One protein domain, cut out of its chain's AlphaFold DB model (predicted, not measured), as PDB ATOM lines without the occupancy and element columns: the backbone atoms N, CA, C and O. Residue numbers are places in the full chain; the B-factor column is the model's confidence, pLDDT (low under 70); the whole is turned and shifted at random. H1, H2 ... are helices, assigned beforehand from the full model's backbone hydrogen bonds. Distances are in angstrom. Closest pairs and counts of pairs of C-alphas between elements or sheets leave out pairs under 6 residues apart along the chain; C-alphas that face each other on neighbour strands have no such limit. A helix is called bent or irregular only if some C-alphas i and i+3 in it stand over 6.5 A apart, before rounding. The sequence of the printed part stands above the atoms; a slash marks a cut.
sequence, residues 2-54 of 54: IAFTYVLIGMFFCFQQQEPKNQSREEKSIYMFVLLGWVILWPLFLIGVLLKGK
ATOM      1  N   ILE A   2     198.831 219.323 302.222       61.91
ATOM      2  CA  ILE A   2     200.150 219.280 301.535       61.91
ATOM      3  C   ILE A   2     200.717 217.859 301.341       61.91
ATOM      4  O   ILE A   2     201.214 217.536 300.267       61.91
ATOM      5  N   ALA A   3     200.593 216.983 302.344       62.50
ATOM      6  CA  ALA A   3     201.035 215.589 302.227       62.50
ATOM      7  C   ALA A   3     200.303 214.830 301.104       62.50
ATOM      8  O   ALA A   3     200.889 213.987 300.435       62.50
ATOM      9  N   PHE A   4     199.038 215.178 300.852       70.31
ATOM     10  CA  PHE A   4     198.230 214.561 299.803       70.31
ATOM     11  C   PHE A   4     198.705 214.987 298.410       70.31
ATOM     12  O   PHE A   4     198.832 214.158 297.516       70.31
ATOM     13  N   THR A   5     199.064 216.264 298.248       69.50
ATOM     14  CA  THR A   5     199.720 216.780 297.040       69.50
ATOM     15  C   THR A   5     201.052 216.065 296.801       69.50
ATOM     16  O   THR A   5     201.342 215.678 295.675       69.50
ATOM     17  N   TYR A   6     201.821 215.795 297.863       69.62
ATOM     18  CA  TYR A   6     203.089 215.066 297.773       69.62
ATOM     19  C   TYR A   6     202.918 213.636 297.248       69.62
ATOM     20  O   TYR A   6     203.635 213.207 296.344       69.62
ATOM     21  N   VAL A   7     201.918 212.924 297.769       74.56
ATOM     22  CA  VAL A   7     201.576 211.563 297.339       74.56
ATOM     23  C   VAL A   7     201.041 211.548 295.904       74.56
ATOM     24  O   VAL A   7     201.421 210.673 295.131       74.56
ATOM     25  N   LEU A   8     200.215 212.526 295.516       76.75
ATOM     26  CA  LEU A   8     199.681 212.635 294.153       76.75
ATOM     27  C   LEU A   8     200.770 212.897 293.111       76.75
ATOM     28  O   LEU A   8     200.754 212.266 292.058       76.75
ATOM     29  N   ILE A   9     201.734 213.774 293.398       73.94
ATOM     30  CA  ILE A   9     202.858 214.002 292.482       73.94
ATOM     31  C   ILE A   9     203.800 212.797 292.454       73.94
ATOM     32  O   ILE A   9     204.230 212.403 291.373       73.94
ATOM     33  N   GLY A  10     204.072 212.161 293.599       73.25
ATOM     34  CA  GLY A  10     204.837 210.913 293.637       73.25
ATOM     35  C   GLY A  10     204.197 209.815 292.780       73.25
ATOM     36  O   GLY A  10     204.887 209.161 292.001       73.25
ATOM     37  N   MET A  11     202.869 209.669 292.847       75.75
ATOM     38  CA  MET A  11     202.117 208.765 291.971       75.75
ATOM     39  C   MET A  11     202.179 209.191 290.504       75.75
ATOM     40  O   MET A  11     202.389 208.341 289.647       75.75
ATOM     41  N   PHE A  12     202.038 210.481 290.201       76.75
ATOM     42  CA  PHE A  12     202.134 210.981 288.830       76.75
ATOM     43  C   PHE A  12     203.491 210.649 288.204       76.75
ATOM     44  O   PHE A  12     203.530 210.125 287.096       76.75
ATOM     45  N   PHE A  13     204.589 210.848 288.937       69.81
ATOM     46  CA  PHE A  13     205.915 210.420 288.493       69.81
ATOM     47  C   PHE A  13     206.004 208.903 288.341       69.81
ATOM     48  O   PHE A  13     206.482 208.426 287.322       69.81
ATOM     49  N   CYS A  14     205.461 208.132 289.281       71.00
ATOM     50  CA  CYS A  14     205.463 206.672 289.193       71.00
ATOM     51  C   CYS A  14     204.713 206.137 287.952       71.00
ATOM     52  O   CYS A  14     205.128 205.140 287.368       71.00
ATOM     53  N   PHE A  15     203.643 206.811 287.511       69.81
ATOM     54  CA  PHE A  15     202.871 206.423 286.324       69.81
ATOM     55  C   PHE A  15     203.402 207.010 285.010       69.81
ATOM     56  O   PHE A  15     203.322 206.355 283.971       69.81
ATOM     57  N   GLN A  16     203.910 208.243 285.029       66.00
ATOM     58  CA  GLN A  16     204.353 208.944 283.823       66.00
ATOM     59  C   GLN A  16     205.768 208.531 283.409       66.00
ATOM     60  O   GLN A  16     206.083 208.480 282.220       66.00
ATOM     61  N   GLN A  17     206.616 208.198 284.377       62.44
ATOM     62  CA  GLN A  17     207.981 207.762 284.144       62.44
ATOM     63  C   GLN A  17     208.050 206.235 284.129       62.44
ATOM     64  O   GLN A  17     208.484 205.584 285.074       62.44
ATOM     65  N   GLN A  18     207.630 205.655 283.005       60.25
ATOM     66  CA  GLN A  18     207.945 204.262 282.707       60.25
ATOM     67  C   GLN A  18     209.469 204.111 282.641       60.25
ATOM     68  O   GLN A  18     210.137 204.847 281.910       60.25
ATOM     69  N   GLU A  19     210.023 203.180 283.421       60.38
ATOM     70  CA  GLU A  19     211.446 202.857 283.348       60.38
ATOM     71  C   GLU A  19     211.809 202.487 281.903       60.38
ATOM     72  O   GLU A  19     211.152 201.623 281.303       60.38
ATOM     73  N   PRO A  20     212.846 203.108 281.317       62.28
ATOM     74  CA  PRO A  20     213.233 202.802 279.956       62.28
ATOM     75  C   PRO A  20     213.826 201.387 279.912       62.28
ATOM     76  O   PRO A  20     214.979 201.159 280.276       62.28
ATOM     77  N   LYS A  21     213.017 200.416 279.473       62.38
ATOM     78  CA  LYS A  21     213.385 198.989 279.434       62.38
ATOM     79  C   LYS A  21     214.542 198.665 278.480       62.38
ATOM     80  O   LYS A  21     215.155 197.625 278.664       62.38
ATOM     81  N   ASN A  22     214.842 199.529 277.501       62.88
ATOM     82  CA  ASN A  22     215.850 199.300 276.450       62.88
ATOM     83  C   ASN A  22     216.538 200.603 275.974       62.88
ATOM     84  O   ASN A  22     216.648 200.831 274.773       62.88
ATOM     85  N   GLN A  23     216.970 201.487 276.879       64.94
ATOM     86  CA  GLN A  23     217.744 202.677 276.484       64.94
ATOM     87  C   GLN A  23     219.245 202.523 276.721       64.94
ATOM     88  O   GLN A  23     219.692 201.780 277.599       64.94
ATOM     89  N   SER A  24     220.023 203.263 275.930       76.81
ATOM     90  CA  SER A  24     221.471 203.369 276.088       76.81
ATOM     91  C   SER A  24     221.835 203.935 277.469       76.81
ATOM     92  O   SER A  24     221.055 204.640 278.117       76.81
ATOM     93  N   ARG A  25     223.047 203.632 277.954       76.25
ATOM     94  CA  ARG A  25     223.519 204.080 279.278       76.25
ATOM     95  C   ARG A  25     223.460 205.607 279.436       76.25
ATOM     96  O   ARG A  25     223.233 206.088 280.544       76.25
ATOM     97  N   GLU A  26     223.638 206.344 278.343       76.88
ATOM     98  CA  GLU A  26     223.589 207.807 278.314       76.88
ATOM     99  C   GLU A  26     222.170 208.338 278.522       76.88
ATOM    100  O   GLU A  26     221.947 209.159 279.411       76.88
ATOM    101  N   GLU A  27     221.192 207.804 277.792       76.00
ATOM    102  CA  GLU A  27     219.783 208.186 277.933       76.00
ATOM    103  C   GLU A  27     219.251 207.886 279.340       76.00
ATOM    104  O   GLU A  27     218.565 208.719 279.936       76.00
ATOM    105  N   LYS A  28     219.648 206.749 279.931       78.00
ATOM    106  CA  LYS A  28     219.309 206.415 281.322       78.00
ATOM    107  C   LYS A  28     219.893 207.423 282.317       78.00
ATOM    108  O   LYS A  28     219.240 207.768 283.302       78.00
ATOM    109  N   SER A  29     221.112 207.899 282.064       78.75
ATOM    110  CA  SER A  29     221.789 208.871 282.925       78.75
ATOM    111  C   SER A  29     221.133 210.253 282.842       78.75
ATOM    112  O   SER A  29     220.864 210.870 283.871       78.75
ATOM    113  N   ILE A  30     220.792 210.708 281.631       82.19
ATOM    114  CA  ILE A  30     220.055 211.962 281.403       82.19
ATOM    115  C   ILE A  30     218.688 211.895 282.083       82.19
ATOM    116  O   ILE A  30     218.296 212.819 282.793       82.19
ATOM    117  N   TYR A  31     217.986 210.776 281.928       77.75
ATOM    118  CA  TYR A  31     216.698 210.553 282.566       77.75
ATOM    119  C   TYR A  31     216.783 210.618 284.097       77.75
ATOM    120  O   TYR A  31     215.990 211.318 284.726       77.75
ATOM    121  N   MET A  32     217.762 209.940 284.707       79.12
ATOM    122  CA  MET A  32     217.989 210.014 286.154       79.12
ATOM    123  C   MET A  32     218.329 211.432 286.613       79.12
ATOM    124  O   MET A  32     217.862 211.858 287.666       79.12
ATOM    125  N   PHE A  33     219.112 212.174 285.831       85.12
ATOM    126  CA  PHE A  33     219.463 213.556 286.146       85.12
ATOM    127  C   PHE A  33     218.236 214.477 286.122       85.12
ATOM    128  O   PHE A  33     218.033 215.257 287.051       85.12
ATOM    129  N   VAL A  34     217.379 214.344 285.107       82.19
ATOM    130  CA  VAL A  34     216.118 215.098 285.005       82.19
ATOM    131  C   VAL A  34     215.168 214.725 286.143       82.19
ATOM    132  O   VAL A  34     214.594 215.616 286.764       82.19
ATOM    133  N   LEU A  35     215.052 213.432 286.468       80.00
ATOM    134  CA  LEU A  35     214.261 212.939 287.597       80.00
ATOM    135  C   LEU A  35     214.715 213.583 288.914       80.00
ATOM    136  O   LEU A  35     213.904 214.157 289.635       80.00
ATOM    137  N   LEU A  36     216.011 213.507 289.220       82.38
ATOM    138  CA  LEU A  36     216.591 214.079 290.437       82.38
ATOM    139  C   LEU A  36     216.406 215.592 290.491       82.38
ATOM    140  O   LEU A  36     216.003 216.122 291.526       82.38
ATOM    141  N   GLY A  37     216.649 216.277 289.373       84.62
ATOM    142  CA  GLY A  37     216.415 217.709 289.249       84.62
ATOM    143  C   GLY A  37     214.971 218.061 289.579       84.62
ATOM    144  O   GLY A  37     214.734 218.952 290.389       84.62
ATOM    145  N   TRP A  38     214.009 217.316 289.036       78.25
ATOM    146  CA  TRP A  38     212.598 217.557 289.300       78.25
ATOM    147  C   TRP A  38     212.226 217.274 290.753       78.25
ATOM    148  O   TRP A  38     211.614 218.124 291.388       78.25
ATOM    149  N   VAL A  39     212.671 216.147 291.318       79.62
ATOM    150  CA  VAL A  39     212.433 215.773 292.724       79.62
ATOM    151  C   VAL A  39     213.018 216.796 293.705       79.62
ATOM    152  O   VAL A  39     212.440 216.999 294.769       79.62
ATOM    153  N   ILE A  40     214.123 217.466 293.362       82.06
ATOM    154  CA  ILE A  40     214.771 218.482 294.211       82.06
ATOM    155  C   ILE A  40     214.214 219.893 293.973       82.06
ATOM    156  O   ILE A  40     214.153 220.678 294.917       82.06
ATOM    157  N   LEU A  41     213.798 220.249 292.752       80.56
ATOM    158  CA  LEU A  41     213.228 221.575 292.469       80.56
ATOM    159  C   LEU A  41     211.817 221.721 293.041       80.56
ATOM    160  O   LEU A  41     211.455 222.777 293.553       80.56
ATOM    161  N   TRP A  42     211.015 220.663 292.956       76.00
ATOM    162  CA  TRP A  42     209.613 220.665 293.372       76.00
ATOM    163  C   TRP A  42     209.363 221.039 294.851       76.00
ATOM    164  O   TRP A  42     208.494 221.878 295.100       76.00
ATOM    165  N   PRO A  43     210.102 220.504 295.848       74.69
ATOM    166  CA  PRO A  43     209.904 220.833 297.249       74.69
ATOM    167  C   PRO A  43     210.405 222.250 297.529       74.69
ATOM    168  O   PRO A  43     209.766 222.963 298.290       74.69
ATOM    169  N   LEU A  44     211.495 222.687 296.888       81.69
ATOM    170  CA  LEU A  44     211.998 224.058 296.986       81.69
ATOM    171  C   LEU A  44     210.981 225.062 296.436       81.69
ATOM    172  O   LEU A  44     210.727 226.086 297.068       81.69
ATOM    173  N   PHE A  45     210.352 224.749 295.302       79.75
ATOM    174  CA  PHE A  45     209.296 225.571 294.720       79.75
ATOM    175  C   PHE A  45     208.065 225.633 295.630       79.75
ATOM    176  O   PHE A  45     207.565 226.719 295.917       79.75
ATOM    177  N   LEU A  46     207.615 224.488 296.154       74.75
ATOM    178  CA  LEU A  46     206.503 224.421 297.106       74.75
ATOM    179  C   LEU A  46     206.794 225.200 298.391       74.75
ATOM    180  O   LEU A  46     205.943 225.970 298.823       74.75
ATOM    181  N   ILE A  47     207.982 225.043 298.979       81.25
ATOM    182  CA  ILE A  47     208.408 225.777 300.180       81.25
ATOM    183  C   ILE A  47     208.460 227.281 299.896       81.25
ATOM    184  O   ILE A  47     207.983 228.069 300.708       81.25
ATOM    185  N   GLY A  48     208.982 227.686 298.736       78.75
ATOM    186  CA  GLY A  48     209.018 229.084 298.311       78.75
ATOM    187  C   GLY A  48     207.623 229.693 298.174       78.75
ATOM    188  O   GLY A  48     207.378 230.782 298.687       78.75
ATOM    189  N   VAL A  49     206.684 228.981 297.546       74.44
ATOM    190  CA  VAL A  49     205.278 229.412 297.456       74.44
ATOM    191  C   VAL A  49     204.634 229.474 298.844       74.44
ATOM    192  O   VAL A  49     203.907 230.422 299.132       74.44
ATOM    193  N   LEU A  50     204.938 228.520 299.730       71.94
ATOM    194  CA  LEU A  50     204.392 228.480 301.088       71.94
ATOM    195  C   LEU A  50     204.893 229.636 301.965       71.94
ATOM    196  O   LEU A  50     204.125 230.187 302.747       71.94
ATOM    197  N   LEU A  51     206.169 230.008 301.831       74.69
ATOM    198  CA  LEU A  51     206.776 231.128 302.554       74.69
ATOM    199  C   LEU A  51     206.342 232.489 302.003       74.69
ATOM    200  O   LEU A  51     206.277 233.448 302.759       74.69
ATOM    201  N   LYS A  52     206.042 232.580 300.704       65.38
ATOM    202  CA  LYS A  52     205.632 233.828 300.042       65.38
ATOM    203  C   LYS A  52     204.137 234.138 300.200       65.38
ATOM    204  O   LYS A  52     203.720 235.255 299.923       65.38
ATOM    205  N   GLY A  53     203.337 233.150 300.608       56.72
ATOM    206  CA  GLY A  53     201.900 233.286 300.878       56.72
ATOM    207  C   GLY A  53     201.539 233.639 302.326       56.72
ATOM    208  O   GLY A  53     200.357 233.594 302.663       56.72
ATOM    209  N   LYS A  54     202.524 233.947 303.179       48.94
ATOM    210  CA  LYS A  54     202.350 234.394 304.568       48.94
ATOM    211  C   LYS A  54     202.871 235.819 304.717       48.94
ATOM    212  O   LYS A  54     202.257 236.563 305.509       48.94
TER     213      LYS A  54
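AT A GLANCE: This is residues 2 to 54 of the 54 residues of an uncharacterized protein of Halobacillus litoralis (UniProt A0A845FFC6). Two helices, H1 and then the longer H2, lie side by side as a loose, narrow U, with the link between them turning the chain back at one end. H2 makes the long axis, and both its ends stand free of H1. The 53 printed residues hold these two named helices and no named strand; the class is all helix. The whole is a loose rod spanning 46 by 19 by 10 A, with a radius of gyration of the C-alphas of 14.0 A.

HOW THE PARTS SIT: Look first at H1, residues 2 to 16, then at H2, residues 25 to 52. They are near each other, with 10 pairs of C-alphas within 10 A but no pair within 8 A. Residues 21 to 27, of which 25 to 27 belong to H2, stand free, and so do residues 47 to 54, of which 47 to 52 belong to H2. In H1 every O i to N i+4 pair is within hydrogen-bond range; in H2, 22 of 24 are.

IN THESE COORDINATES: Find C-alpha 2 at (200.150, 219.280, 301.535); from there H1 runs 20.9 A to C-alpha 16. H2 begins at C-alpha 25, (223.519, 204.080, 279.278), and runs 40.4 A to C-alpha 52 at (205.632, 233.828, 300.042). It is neither bent nor irregular, but only just: C-alphas 40 and 43 are 6.2 A apart.

THE WHOLE: The farthest C-alphas, of Asn 22 and Lys 54, are 47.0 A apart. The printed part has no cut, and the 8-residue link is short. Mean pLDDT of the printed part is 73.1; residues 15 to 23 and 52 to 54 are among those under 70.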